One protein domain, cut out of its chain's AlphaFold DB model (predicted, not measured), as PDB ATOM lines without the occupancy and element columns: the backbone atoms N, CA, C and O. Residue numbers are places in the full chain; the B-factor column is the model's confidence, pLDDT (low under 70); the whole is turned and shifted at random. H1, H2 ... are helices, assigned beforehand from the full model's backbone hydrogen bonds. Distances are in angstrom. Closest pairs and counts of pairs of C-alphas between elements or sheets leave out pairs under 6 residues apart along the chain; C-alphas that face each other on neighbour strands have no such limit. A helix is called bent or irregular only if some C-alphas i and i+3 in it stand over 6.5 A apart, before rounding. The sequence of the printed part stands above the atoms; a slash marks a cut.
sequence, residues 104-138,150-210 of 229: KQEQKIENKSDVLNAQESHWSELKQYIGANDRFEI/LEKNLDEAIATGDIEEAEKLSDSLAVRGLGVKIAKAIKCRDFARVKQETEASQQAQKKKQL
ATOM      1  N   LYS A 104      11.746   3.953 -21.960       57.94
ATOM      2  CA  LYS A 104      10.453   4.534 -22.371       57.94
ATOM      3  C   LYS A 104       9.768   3.729 -23.475       57.94
ATOM      4  O   LYS A 104       8.542   3.695 -23.534       57.94
ATOM      5  N   GLN A 105      10.542   3.112 -24.365       56.00
ATOM      6  CA  GLN A 105      10.012   2.280 -25.437       56.00
ATOM      7  C   GLN A 105       9.551   0.914 -24.914       56.00
ATOM      8  O   GLN A 105       8.475   0.472 -25.306       56.00
ATOM      9  N   GLU A 106      10.296   0.301 -23.992       57.19
ATOM     10  CA  GLU A 106       9.935  -0.959 -23.326       57.19
ATOM     11  C   GLU A 106       8.675  -0.801 -22.463       57.19
ATOM     12  O   GLU A 106       7.723  -1.548 -22.675       57.19
ATOM     13  N   GLN A 107       8.564   0.251 -21.639       58.91
ATOM     14  CA  GLN A 107       7.313   0.527 -20.913       58.91
ATOM     15  C   GLN A 107       6.125   0.776 -21.853       58.91
ATOM     16  O   GLN A 107       4.995   0.404 -21.554       58.91
ATOM     17  N   LYS A 108       6.334   1.411 -23.012       58.06
ATOM     18  CA  LYS A 108       5.252   1.632 -23.986       58.06
ATOM     19  C   LYS A 108       4.824   0.338 -24.689       58.06
ATOM     20  O   LYS A 108       3.689   0.262 -25.151       58.06
ATOM     21  N   ILE A 109       5.715  -0.645 -24.799       60.44
ATOM     22  CA  ILE A 109       5.417  -1.972 -25.349       60.44
ATOM     23  C   ILE A 109       4.671  -2.812 -24.308       60.44
ATOM     24  O   ILE A 109       3.648  -3.391 -24.654       60.44
ATOM     25  N   GLU A 110       5.121  -2.798 -23.053       60.53
ATOM     26  CA  GLU A 110       4.517  -3.538 -21.937       60.53
ATOM     27  C   GLU A 110       3.091  -3.051 -21.631       60.53
ATOM     28  O   GLU A 110       2.134  -3.822 -21.676       60.53
ATOM     29  N   ASN A 111       2.895  -1.731 -21.540       63.22
ATOM     30  CA  ASN A 111       1.554  -1.150 -21.416       63.22
ATOM     31  C   ASN A 111       0.639  -1.523 -22.596       63.22
ATOM     32  O   ASN A 111      -0.579  -1.597 -22.453       63.22
ATOM     33  N   LYS A 112       1.201  -1.736 -23.792       68.19
ATOM     34  CA  LYS A 112       0.419  -2.112 -24.973       68.19
ATOM     35  C   LYS A 112       0.086  -3.603 -24.968       68.19
ATOM     36  O   LYS A 112      -1.011  -3.946 -25.394       68.19
ATOM     37  N   SER A 113       0.973  -4.472 -24.480       71.38
ATOM     38  CA  SER A 113       0.663  -5.894 -24.294       71.38
ATOM     39  C   SER A 113      -0.401  -6.111 -23.225       71.38
ATOM     40  O   SER A 113      -1.309  -6.903 -23.449       71.38
ATOM     41  N   ASP A 114      -0.370  -5.362 -22.124       72.69
ATOM     42  CA  ASP A 114      -1.348  -5.523 -21.041       72.69
ATOM     43  C   ASP A 114      -2.758  -5.106 -21.470       72.69
ATOM     44  O   ASP A 114      -3.738  -5.797 -21.186       72.69
ATOM     45  N   VAL A 115      -2.864  -4.014 -22.235       76.69
ATOM     46  CA  VAL A 115      -4.136  -3.571 -22.824       76.69
ATOM     47  C   VAL A 115      -4.683  -4.613 -23.804       76.69
ATOM     48  O   VAL A 115      -5.883  -4.884 -23.795       76.69
ATOM     49  N   LEU A 116      -3.821  -5.225 -24.624       74.81
ATOM     50  CA  LEU A 116      -4.226  -6.290 -25.546       74.81
ATOM     51  C   LEU A 116      -4.700  -7.532 -24.783       74.81
ATOM     52  O   LEU A 116      -5.770  -8.043 -25.094       74.81
ATOM     53  N   ASN A 117      -3.990  -7.944 -23.730       77.81
ATOM     54  CA  ASN A 117      -4.372  -9.081 -22.887       77.81
ATOM     55  C   ASN A 117      -5.730  -8.857 -22.189       77.81
ATOM     56  O   ASN A 117      -6.578  -9.755 -22.135       77.81
ATOM     57  N   ALA A 118      -5.976  -7.645 -21.678       82.81
ATOM     58  CA  ALA A 118      -7.258  -7.279 -21.075       82.81
ATOM     59  C   ALA A 118      -8.393  -7.267 -22.114       82.81
ATOM     60  O   ALA A 118      -9.496  -7.755 -21.850       82.81
ATOM     61  N   GLN A 119      -8.116  -6.758 -23.317       85.38
ATOM     62  CA  GLN A 119      -9.062  -6.765 -24.427       85.38
ATOM     63  C   GLN A 119      -9.376  -8.197 -24.888       85.38
ATOM     64  O   GLN A 119     -10.541  -8.526 -25.097       85.38
ATOM     65  N   GLU A 120      -8.376  -9.068 -24.997       87.19
ATOM     66  CA  GLU A 120      -8.545 -10.489 -25.323       87.19
ATOM     67  C   GLU A 120      -9.408 -11.211 -24.286       87.19
ATOM     68  O   GLU A 120     -10.347 -11.922 -24.654       87.19
ATOM     69  N   SER A 121      -9.165 -10.954 -23.000       86.88
ATOM     70  CA  SER A 121      -9.980 -11.490 -21.906       86.88
ATOM     71  C   SER A 121     -11.439 -11.038 -22.037       86.88
ATOM     72  O   SER A 121     -12.344 -11.874 -22.029       86.88
ATOM     73  N   HIS A 122     -11.672  -9.743 -22.278       89.12
ATOM     74  CA  HIS A 122     -13.010  -9.185 -22.501       89.12
ATOM     75  C   HIS A 122     -13.733  -9.834 -23.696       89.12
ATOM     76  O   HIS A 122     -14.913 -10.184 -23.601       89.12
ATOM     77  N   TRP A 123     -13.043 -10.033 -24.824       91.25
ATOM     78  CA  TRP A 123     -13.630 -10.695 -25.995       91.25
ATOM     79  C   TRP A 123     -13.888 -12.185 -25.766       91.25
ATOM     80  O   TRP A 123     -14.895 -12.702 -26.254       91.25
ATOM     81  N   SER A 124     -13.019 -12.873 -25.021       91.81
ATOM     82  CA  SER A 124     -13.197 -14.289 -24.690       91.81
ATOM     83  C   SER A 124     -14.421 -14.524 -23.798       91.81
ATOM     84  O   SER A 124     -15.192 -15.445 -24.068       91.81
ATOM     85  N   GLU A 125     -14.660 -13.648 -22.814       91.81
ATOM     86  CA  GLU A 125     -15.863 -13.660 -21.974       91.81
ATOM     87  C   GLU A 125     -17.114 -13.415 -22.827       91.81
ATOM     88  O   GLU A 125     -18.075 -14.181 -22.772       91.81
ATOM     89  N   LEU A 126     -17.095 -12.382 -23.677       93.12
ATOM     90  CA  LEU A 126     -18.250 -12.022 -24.497       93.12
ATOM     91  C   LEU A 126     -18.622 -13.116 -25.511       93.12
ATOM     92  O   LEU A 126     -19.806 -13.338 -25.769       93.12
ATOM     93  N   LYS A 127     -17.629 -13.827 -26.060       93.25
ATOM     94  CA  LYS A 127     -17.834 -14.913 -27.030       93.25
ATOM     95  C   LYS A 127     -18.731 -16.030 -26.488       93.25
ATOM     96  O   LYS A 127     -19.456 -16.631 -27.274       93.25
ATOM     97  N   GLN A 128     -18.736 -16.265 -25.173       92.75
ATOM     98  CA  GLN A 128     -19.595 -17.262 -24.519       92.75
ATOM     99  C   GLN A 128     -21.093 -16.937 -24.649       92.75
ATOM    100  O   GLN A 128     -21.925 -17.840 -24.645       92.75
ATOM    101  N   TYR A 129     -21.436 -15.653 -24.790       92.88
ATOM    102  CA  TYR A 129     -22.816 -15.173 -24.887       92.88
ATOM    103  C   TYR A 129     -23.313 -15.032 -26.332       92.88
ATOM    104  O   TYR A 129     -24.503 -14.796 -26.558       92.88
ATOM    105  N   ILE A 130     -22.430 -15.176 -27.326       93.38
ATOM    106  CA  ILE A 130     -22.821 -15.153 -28.739       93.38
ATOM    107  C   ILE A 130     -23.640 -16.415 -29.038       93.38
ATOM    108  O   ILE A 130     -23.187 -17.529 -28.800       93.38
ATOM    109  N   GLY A 131     -24.857 -16.241 -29.560       87.38
ATOM    110  CA  GLY A 131     -25.755 -17.344 -29.922       87.38
ATOM    111  C   GLY A 131     -26.528 -17.970 -28.756       87.38
ATOM    112  O   GLY A 131     -27.370 -18.838 -28.977       87.38
ATOM    113  N   ALA A 132     -26.323 -17.510 -27.514       83.94
ATOM    114  CA  ALA A 132     -27.075 -17.999 -26.353       83.94
ATOM    115  C   ALA A 132     -28.600 -17.814 -26.510       83.94
ATOM    116  O   ALA A 132     -29.378 -18.615 -25.996       83.94
ATOM    117  N   ASN A 133     -29.015 -16.781 -27.253       84.06
ATOM    118  CA  ASN A 133     -30.416 -16.416 -27.449       84.06
ATOM    119  C   ASN A 133     -31.024 -16.913 -28.775       84.06
ATOM    120  O   ASN A 133     -32.224 -16.751 -28.978       84.06
ATOM    121  N   ASP A 134     -30.241 -17.532 -29.664       84.38
ATOM    122  CA  ASP A 134     -30.707 -17.925 -31.008       84.38
ATOM    123  C   ASP A 134     -31.792 -19.015 -30.947       84.38
ATOM    124  O   ASP A 134     -32.613 -19.147 -31.846       84.38
ATOM    125  N   ARG A 135     -31.860 -19.758 -29.834       84.56
ATOM    126  CA  ARG A 135     -32.903 -20.764 -29.566       84.56
ATOM    127  C   ARG A 135     -34.306 -20.167 -29.425       84.56
ATOM    128  O   ARG A 135     -35.281 -20.896 -29.571       84.56
ATOM    129  N   PHE A 136     -34.397 -18.883 -29.080       79.31
ATOM    130  CA  PHE A 136     -35.664 -18.168 -28.918       79.31
ATOM    131  C   PHE A 136     -36.085 -17.432 -30.192       79.31
ATOM    132  O   PHE A 136     -37.149 -16.816 -30.215       79.31
ATOM    133  N   GLU A 137     -35.262 -17.469 -31.243       78.62
ATOM    134  CA  GLU A 137     -35.685 -16.970 -32.542       78.62
ATOM    135  C   GLU A 137     -36.703 -17.947 -33.134       78.62
ATOM    136  O   GLU A 137     -36.556 -19.168 -33.048       78.62
ATOM    137  N   ILE A 138     -37.789 -17.391 -33.671       75.06
ATOM    138  CA  ILE A 138     -38.892 -18.174 -34.222       75.06
ATOM    139  C   ILE A 138     -38.303 -19.057 -35.333       75.06
ATOM    140  O   ILE A 138     -37.685 -18.513 -36.254       75.06
ATOM    141  N   LEU A 150     -31.010  -2.572 -46.718       93.38
ATOM    142  CA  LEU A 150     -29.699  -2.914 -47.291       93.38
ATOM    143  C   LEU A 150     -29.767  -4.152 -48.196       93.38
ATOM    144  O   LEU A 150     -29.095  -4.185 -49.217       93.38
ATOM    145  N   GLU A 151     -30.586  -5.145 -47.839       94.19
ATOM    146  CA  GLU A 151     -30.810  -6.337 -48.670       94.19
ATOM    147  C   GLU A 151     -31.578  -5.994 -49.949       94.19
ATOM    148  O   GLU A 151     -31.250  -6.517 -51.005       94.19
ATOM    149  N   LYS A 152     -32.554  -5.080 -49.876       95.94
ATOM    150  CA  LYS A 152     -33.266  -4.593 -51.070       95.94
ATOM    151  C   LYS A 152     -32.327  -3.860 -52.022       95.94
ATOM    152  O   LYS A 152     -32.321  -4.167 -53.204       95.94
ATOM    153  N   ASN A 153     -31.493  -2.963 -51.501       96.44
ATOM    154  CA  ASN A 153     -30.505  -2.254 -52.312       96.44
ATOM    155  C   ASN A 153     -29.479  -3.221 -52.930       96.44
ATOM    156  O   ASN A 153     -29.031  -3.010 -54.049       96.44
ATOM    157  N   LEU A 154     -29.114  -4.292 -52.216       96.56
ATOM    158  CA  LEU A 154     -28.244  -5.339 -52.749       96.56
ATOM    159  C   LEU A 154     -28.934  -6.084 -53.903       96.56
ATOM    160  O   LEU A 154     -28.316  -6.277 -54.944       96.56
ATOM    161  N   ASP A 155     -30.210  -6.454 -53.748       96.25
ATOM    162  CA  ASP A 155     -31.005  -7.066 -54.822       96.25
ATOM    163  C   ASP A 155     -31.124  -6.129 -56.043       96.25
ATOM    164  O   ASP A 155     -31.018  -6.586 -57.181       96.25
ATOM    165  N   GLU A 156     -31.307  -4.824 -55.816       97.25
ATOM    166  CA  GLU A 156     -31.346  -3.795 -56.865       97.25
ATOM    167  C   GLU A 156     -30.008  -3.696 -57.610       97.25
ATOM    168  O   GLU A 156     -30.005  -3.773 -58.836       97.25
ATOM    169  N   ALA A 157     -28.876  -3.624 -56.901       97.69
ATOM    170  CA  ALA A 157     -27.541  -3.587 -57.509       97.69
ATOM    171  C   ALA A 157     -27.221  -4.864 -58.311       97.69
ATOM    172  O   ALA A 157     -26.578  -4.819 -59.359       97.69
ATOM    173  N   ILE A 158     -27.708  -6.026 -57.861       97.50
ATOM    174  CA  ILE A 158     -27.598  -7.275 -58.630       97.50
ATOM    175  C   ILE A 158     -28.464  -7.215 -59.893       97.50
ATOM    176  O   ILE A 158     -28.036  -7.689 -60.946       97.50
ATOM    177  N   ALA A 159     -29.666  -6.641 -59.805       97.75
ATOM    178  CA  ALA A 159     -30.569  -6.505 -60.943       97.75
ATOM    179  C   ALA A 159     -30.043  -5.516 -61.995       97.75
ATOM    180  O   ALA A 159     -30.219  -5.762 -63.189       97.75
ATOM    181  N   THR A 160     -29.387  -4.426 -61.577       96.69
ATOM    182  CA  THR A 160     -28.707  -3.491 -62.490       96.69
ATOM    183  C   THR A 160     -27.410  -4.072 -63.054       96.69
ATOM    184  O   THR A 160     -27.033  -3.741 -64.177       96.69
ATOM    185  N   GLY A 161     -26.764  -4.985 -62.318       97.06
ATOM    186  CA  GLY A 161     -25.492  -5.609 -62.688       97.06
ATOM    187  C   GLY A 161     -24.259  -4.877 -62.147       97.06
ATOM    188  O   GLY A 161     -23.142  -5.167 -62.579       97.06
ATOM    189  N   ASP A 162     -24.433  -3.958 -61.194       97.12
ATOM    190  CA  ASP A 162     -23.356  -3.176 -60.583       97.12
ATOM    191  C   ASP A 162     -22.641  -3.975 -59.480       97.12
ATOM    192  O   ASP A 162     -22.918  -3.863 -58.283       97.12
ATOM    193  N   ILE A 163     -21.676  -4.801 -59.896       97.25
ATOM    194  CA  ILE A 163     -20.953  -5.739 -59.016       97.25
ATOM    195  C   ILE A 163     -20.232  -5.014 -57.869       97.25
ATOM    196  O   ILE A 163     -20.257  -5.477 -56.729       97.25
ATOM    197  N   GLU A 164     -19.608  -3.867 -58.150       97.06
ATOM    198  CA  GLU A 164     -18.853  -3.115 -57.142       97.06
ATOM    199  C   GLU A 164     -19.743  -2.587 -56.012       97.06
ATOM    200  O   GLU A 164     -19.320  -2.514 -54.858       97.06
ATOM    201  N   GLU A 165     -20.968  -2.168 -56.335       97.31
ATOM    202  CA  GLU A 165     -21.914  -1.677 -55.336       97.31
ATOM    203  C   GLU A 165     -22.489  -2.832 -54.516       97.31
ATOM    204  O   GLU A 165     -22.534  -2.748 -53.286       97.31
ATOM    205  N   ALA A 166     -22.821  -3.947 -55.169       98.12
ATOM    206  CA  ALA A 166     -23.274  -5.157 -54.491       98.12
ATOM    207  C   ALA A 166     -22.237  -5.682 -53.475       98.12
ATOM    208  O   ALA A 166     -22.603  -6.047 -52.356       98.12
ATOM    209  N   GLU A 167     -20.942  -5.662 -53.814       96.75
ATOM    210  CA  GLU A 167     -19.858  -6.057 -52.901       96.75
ATOM    211  C   GLU A 167     -19.790  -5.141 -51.670       96.75
ATOM    212  O   GLU A 167     -19.806  -5.618 -50.532       96.75
ATOM    213  N   LYS A 168     -19.818  -3.816 -51.878       97.12
ATOM    214  CA  LYS A 168     -19.822  -2.830 -50.781       97.12
ATOM    215  C   LYS A 168     -21.016  -3.029 -49.846       97.12
ATOM    216  O   LYS A 168     -20.871  -2.953 -48.622       97.12
ATOM    217  N   LEU A 169     -22.200  -3.274 -50.409       97.44
ATOM    218  CA  LEU A 169     -23.414  -3.532 -49.635       97.44
ATOM    219  C   LEU A 169     -23.321  -4.852 -48.860       97.44
ATOM    220  O   LEU A 169     -23.721  -4.893 -47.695       97.44
ATOM    221  N   SER A 170     -22.743  -5.897 -49.456       97.19
ATOM    222  CA  SER A 170     -22.504  -7.190 -48.804       97.19
ATOM    223  C   SER A 170     -21.569  -7.065 -47.595       97.19
ATOM    224  O   SER A 170     -21.908  -7.519 -46.499       97.19
ATOM    225  N   ASP A 171     -20.431  -6.384 -47.749       97.06
ATOM    226  CA  ASP A 171     -19.487  -6.151 -46.650       97.06
ATOM    227  C   ASP A 171     -20.132  -5.353 -45.511       97.06
ATOM    228  O   ASP A 171     -20.008  -5.697 -44.330       97.06
ATOM    229  N   SER A 172     -20.893  -4.314 -45.863       96.69
ATOM    230  CA  SER A 172     -21.657  -3.515 -44.901       96.69
ATOM    231  C   SER A 172     -22.677  -4.365 -44.133       96.69
ATOM    232  O   SER A 172     -22.778  -4.270 -42.902       96.69
ATOM    233  N   LEU A 173     -23.397  -5.250 -44.829       95.75
ATOM    234  CA  LEU A 173     -24.360  -6.171 -44.228       95.75
ATOM    235  C   LEU A 173     -23.664  -7.145 -43.270       95.75
ATOM    236  O   LEU A 173     -24.139  -7.335 -42.148       95.75
ATOM    237  N   ALA A 174     -22.505  -7.689 -43.647       96.00
ATOM    238  CA  ALA A 174     -21.713  -8.569 -42.793       96.00
ATOM    239  C   ALA A 174     -21.244  -7.866 -41.505       96.00
ATOM    240  O   ALA A 174     -21.435  -8.397 -40.403       96.00
ATOM    241  N   VAL A 175     -20.700  -6.647 -41.615       96.44
ATOM    242  CA  VAL A 175     -20.269  -5.834 -40.461       96.44
ATOM    243  C   VAL A 175     -21.451  -5.514 -39.549       96.44
ATOM    244  O   VAL A 175     -21.370  -5.699 -38.331       96.44
ATOM    245  N   ARG A 176     -22.581  -5.085 -40.122       95.25
ATOM    246  CA  ARG A 176     -23.799  -4.788 -39.359       95.25
ATOM    247  C   ARG A 176     -24.345  -6.035 -38.665       95.25
ATOM    248  O   ARG A 176     -24.696  -5.968 -37.487       95.25
ATOM    249  N   GLY A 177     -24.404  -7.166 -39.366       93.19
ATOM    250  CA  GLY A 177     -24.862  -8.445 -38.827       93.19
ATOM    251  C   GLY A 177     -24.007  -8.907 -37.647       93.19
ATOM    252  O   GLY A 177     -24.540  -9.324 -36.616       93.19
ATOM    253  N   LEU A 178     -22.685  -8.752 -37.746       94.38
ATOM    254  CA  LEU A 178     -21.770  -8.993 -36.633       94.38
ATOM    255  C   LEU A 178     -22.021  -8.022 -35.467       94.38
ATOM    256  O   LEU A 178     -22.108  -8.458 -34.320       94.38
ATOM    257  N   GLY A 179     -22.208  -6.730 -35.750       95.50
ATOM    258  CA  GLY A 179     -22.518  -5.714 -34.741       95.50
ATOM    259  C   GLY A 179     -23.793  -6.020 -33.949       95.50
ATOM    260  O   GLY A 179     -23.803  -5.915 -32.722       95.50
ATOM    261  N   VAL A 180     -24.851  -6.489 -34.619       93.56
ATOM    262  CA  VAL A 180     -26.096  -6.921 -33.959       93.56
ATOM    263  C   VAL A 180     -25.851  -8.112 -33.029       93.56
ATOM    264  O   VAL A 180     -26.347  -8.112 -31.900       93.56
ATOM    265  N   LYS A 181     -25.062  -9.109 -33.453       93.94
ATOM    266  CA  LYS A 181     -24.702 -10.265 -32.610       93.94
ATOM    267  C   LYS A 181     -23.918  -9.840 -31.366       93.94
ATOM    268  O   LYS A 181     -24.230 -10.298 -30.269       93.94
ATOM    269  N   ILE A 182     -22.957  -8.927 -31.522       94.88
ATOM    270  CA  ILE A 182     -22.176  -8.365 -30.409       94.88
ATOM    271  C   ILE A 182     -23.096  -7.628 -29.429       94.88
ATOM    272  O   ILE A 182     -23.049  -7.888 -28.229       94.88
ATOM    273  N   ALA A 183     -23.984  -6.761 -29.922       95.38
ATOM    274  CA  ALA A 183     -24.917  -6.019 -29.075       95.38
ATOM    275  C   ALA A 183     -25.866  -6.945 -28.293       95.38
ATOM    276  O   ALA A 183     -26.113  -6.713 -27.109       95.38
ATOM    277  N   LYS A 184     -26.377  -8.009 -28.929       93.44
ATOM    278  CA  LYS A 184     -27.173  -9.048 -28.253       93.44
ATOM    279  C   LYS A 184     -26.361  -9.733 -27.145       93.44
ATOM    280  O   LYS A 184     -26.842  -9.828 -26.021       93.44
ATOM    281  N   ALA A 185     -25.126 -10.148 -27.431       94.69
ATOM    282  CA  ALA A 185     -24.255 -10.808 -26.457       94.69
ATOM    283  C   ALA A 185     -23.939  -9.915 -25.243       94.69
ATOM    284  O   ALA A 185     -23.966 -10.393 -24.111       94.69
ATOM    285  N   ILE A 186     -23.707  -8.613 -25.459       94.88
ATOM    286  CA  ILE A 186     -23.467  -7.646 -24.374       94.88
ATOM    287  C   ILE A 186     -24.687  -7.567 -23.455       94.88
ATOM    288  O   ILE A 186     -24.550  -7.705 -22.243       94.88
ATOM    289  N   LYS A 187     -25.893  -7.441 -24.027       94.00
ATOM    290  CA  LYS A 187     -27.140  -7.438 -23.244       94.00
ATOM    291  C   LYS A 187     -27.296  -8.711 -22.407       94.00
ATOM    292  O   LYS A 187     -27.680  -8.624 -21.246       94.00
ATOM    293  N   CYS A 188     -26.975  -9.879 -22.973       91.81
ATOM    294  CA  CYS A 188     -27.010 -11.150 -22.245       91.81
ATOM    295  C   CYS A 188     -26.013 -11.178 -21.077       91.81
ATOM    296  O   CYS A 188     -26.379 -11.593 -19.977       91.81
ATOM    297  N   ARG A 189     -24.777 -10.713 -21.296       94.19
ATOM    298  CA  ARG A 189     -23.747 -10.617 -20.252       94.19
ATOM    299  C   ARG A 189     -24.206  -9.717 -19.107       94.19
ATOM    300  O   ARG A 189     -24.126 -10.108 -17.945       94.19
ATOM    301  N   ASP A 190     -24.687  -8.523 -19.435       94.56
ATOM    302  CA  ASP A 190     -25.094  -7.537 -18.436       94.56
ATOM    303  C   ASP A 190     -26.306  -8.051 -17.639       94.56
ATOM    304  O   ASP A 190     -26.325  -7.955 -16.413       94.56
ATOM    305  N   PHE A 191     -27.260  -8.714 -18.303       94.81
ATOM    306  CA  PHE A 191     -28.371  -9.391 -17.632       94.81
ATOM    307  C   PHE A 191     -27.898 -10.494 -16.677       94.81
ATOM    308  O   PHE A 191     -28.384 -10.569 -15.550       94.81
ATOM    309  N   ALA A 192     -26.945 -11.334 -17.092       93.44
ATOM    310  CA  ALA A 192     -26.405 -12.401 -16.253       93.44
ATOM    311  C   ALA A 192     -25.711 -11.854 -14.994       93.44
ATOM    312  O   ALA A 192     -25.925 -12.382 -13.903       93.44
ATOM    313  N   ARG A 193     -24.945 -10.761 -15.120       94.62
ATOM    314  CA  ARG A 193     -24.312 -10.084 -13.974       94.62
ATOM    315  C   ARG A 193     -25.346  -9.498 -13.018       94.62
ATOM    316  O   ARG A 193     -25.329  -9.824 -11.835       94.62
ATOM    317  N   VAL A 194     -26.309  -8.731 -13.538       97.00
ATOM    318  CA  VAL A 194     -27.399  -8.158 -12.728       97.00
ATOM    319  C   VAL A 194     -28.188  -9.263 -12.014       97.00
ATOM    320  O   VAL A 194     -28.505  -9.150 -10.830       97.00
ATOM    321  N   LYS A 195     -28.466 -10.381 -12.694       96.25
ATOM    322  CA  LYS A 195     -29.126 -11.548 -12.097       96.25
ATOM    323  C   LYS A 195     -28.317 -12.114 -10.921       96.25
ATOM    324  O   LYS A 195     -28.867 -12.268  -9.835       96.25
ATOM    325  N   GLN A 196     -27.019 -12.353 -11.099       95.50
ATOM    326  CA  GLN A 196     -26.148 -12.863 -10.033       95.50
ATOM    327  C   GLN A 196     -26.043 -11.898  -8.842       95.50
ATOM    328  O   GLN A 196     -26.127 -12.328  -7.693       95.50
ATOM    329  N   GLU A 197     -25.912 -10.594  -9.091       96.50
ATOM    330  CA  GLU A 197     -25.825  -9.568  -8.043       96.50
ATOM    331  C   GLU A 197     -27.113  -9.466  -7.221       96.50
ATOM    332  O   GLU A 197     -27.072  -9.373  -5.989       96.50
ATOM    333  N   THR A 198     -28.272  -9.514  -7.885       93.81
ATOM    334  CA  THR A 198     -29.573  -9.503  -7.201       93.81
ATOM    335  C   THR A 198     -29.774 -10.760  -6.354       93.81
ATOM    336  O   THR A 198     -30.209 -10.652  -5.206       93.81
ATOM    337  N   GLU A 199     -29.391 -11.940  -6.849       95.00
ATOM    338  CA  GLU A 199     -29.434 -13.194  -6.086       95.00
ATOM    339  C   GLU A 199     -28.466 -13.177  -4.893       95.00
ATOM    340  O   GLU A 199     -28.860 -13.528  -3.779       95.00
ATOM    341  N   ALA A 200     -27.231 -12.698  -5.076       93.94
ATOM    342  CA  ALA A 200     -26.250 -12.547  -4.002       93.94
ATOM    343  C   ALA A 200     -26.725 -11.558  -2.926       93.94
ATOM    344  O   ALA A 200     -26.586 -11.821  -1.729       93.94
ATOM    345  N   SER A 201     -27.354 -10.455  -3.337       89.81
ATOM    346  CA  SER A 201     -27.936  -9.462  -2.429       89.81
ATOM    347  C   SER A 201     -29.093 -10.047  -1.623       89.81
ATOM    348  O   SER A 201     -29.138  -9.889  -0.402       89.81
ATOM    349  N   GLN A 202     -29.996 -10.789  -2.270       87.94
ATOM    350  CA  GLN A 202     -31.081 -11.490  -1.583       87.94
ATOM    351  C   GLN A 202     -30.543 -12.547  -0.612       87.94
ATOM    352  O   GLN A 202     -31.026 -12.650   0.515       87.94
ATOM    353  N   GLN A 203     -29.523 -13.315  -1.001       85.75
ATOM    354  CA  GLN A 203     -28.876 -14.281  -0.113       85.75
ATOM    355  C   GLN A 203     -28.194 -13.595   1.076       85.75
ATOM    356  O   GLN A 203     -28.305 -14.078   2.201       85.75
ATOM    357  N   ALA A 204     -27.526 -12.458   0.868       87.06
ATOM    358  CA  ALA A 204     -26.912 -11.685   1.942       87.06
ATOM    359  C   ALA A 204     -27.961 -11.113   2.910       87.06
ATOM    360  O   ALA A 204     -27.763 -11.157   4.122       87.06
ATOM    361  N   GLN A 205     -29.094 -10.623   2.399       82.19
ATOM    362  CA  GLN A 205     -30.218 -10.179   3.227       82.19
ATOM    363  C   GLN A 205     -30.826 -11.339   4.029       82.19
ATOM    364  O   GLN A 205     -31.024 -11.200   5.234       82.19
ATOM    365  N   LYS A 206     -31.040 -12.505   3.400       77.94
ATOM    366  CA  LYS A 206     -31.501 -13.728   4.084       77.94
ATOM    367  C   LYS A 206     -30.530 -14.175   5.184       77.94
ATOM    368  O   LYS A 206     -30.976 -14.527   6.266       77.94
ATOM    369  N   LYS A 207     -29.212 -14.107   4.948       67.81
ATOM    370  CA  LYS A 207     -28.173 -14.446   5.942       67.81
ATOM    371  C   LYS A 207     -28.132 -13.487   7.140       67.81
ATOM    372  O   LYS A 207     -27.780 -13.913   8.231       67.81
ATOM    373  N   LYS A 208     -28.486 -12.210   6.955       68.44
ATOM    374  CA  LYS A 208     -28.545 -11.208   8.040       68.44
ATOM    375  C   LYS A 208     -29.772 -11.378   8.946       68.44
ATOM    376  O   LYS A 208     -29.744 -10.947  10.093       68.44
ATOM    377  N   GLN A 209     -30.830 -12.017   8.450       63.25
ATOM    378  CA  GLN A 209     -32.070 -12.284   9.179       63.25
ATOM    379  C   GLN A 209     -31.994 -13.586   9.995       63.25
ATOM    380  O   GLN A 209     -32.843 -14.444   9.817       63.25
ATOM    381  N   LEU A 210     -31.007 -13.791  10.877       63.31
ATOM    382  CA  LEU A 210     -31.051 -14.905  11.845       63.31
ATOM    383  C   LEU A 210     -30.256 -14.598  13.119       63.31
ATOM    384  O   LEU A 210     -29.080 -14.920  13.240       63.31
TER     385      LEU A 210
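This is residues 104 to 138 and 150 to 210 of the 229 residues of an uncharacterized protein of Chiloscyllium punctatum (UniProt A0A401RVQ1). One very long helix, H3, makes the longest axis of an open T-like shape: H1 comes in from one side and meets the middle of H3 with its last residues, about perpendicular to it. The short helix H2 folds back along the first part of H3 as a helical hairpin, and the unnamed residues 128 to 138 carry on from H1 past H3. The printed part has 96 residues with three named helices, in the order H1, H2, H3, and no named strand; the class is all helix. The whole is extended, with a radius of gyration of the C-alphas of 22.2 A, and flat, spanning 75 by 54 by 14 A.

Start with H1, residues 104 to 127, and look near its last residues for H3, residues 163 to 208. The two touch, H1 with residues 126 to 127 alone and H3 with residues 182 to 189 alone; the closest C-alphas are those of Leu 126 and Ala 185, 6.4 A apart. Their lines stand about perpendicular, at 81 degrees. Go on to H2, residues 150 to 160, which is apart from H1. H2 touches H3, which meets it with residues 163 to 173 alone; the closest C-alphas are those of Leu 154 and Ala 166, 5.3 A apart. H2 and H3 form a helical hairpin, at a shallow tilt of 12 degrees, opposite ways, with a tight link of 2 residues. In the backbones of H1, H2 and H3, every O i to N i+4 pair is within hydrogen-bond range.

Find C-alpha 104 at (10.453, 4.534, -22.371); from there H1 runs 34.6 A to C-alpha 127 at (-17.834, -14.913, -27.030). After the cut, look for C-alpha 150 at (-29.699, -2.914, -47.291), where H2 begins; it runs 15.2 A to C-alpha 160. H3 begins at C-alpha 163 and runs 67.7 A to C-alpha 208 at (-28.545, -11.208, 8.040). No helix is bent.

The two C-alphas farthest apart are those of Gly 161 and Leu 210, at 75.3 A. Residues 104 to 122 of H1, residues 174 to 180 of H3 and residues 193 to 210, of which 193 to 208 belong to H3, stand free. Without these stretches the body has 52 residues and spans 47 by 27 by 12 A. Residues 139 to 149 are cut out, and C-alphas 138 and 150 are 22.1 A apart across the cut, which lies in the link from H1 to H2. The mean pLDDT of the printed part is 87.4; look for values under 70 at residues 104 to 112 and 207 to 210.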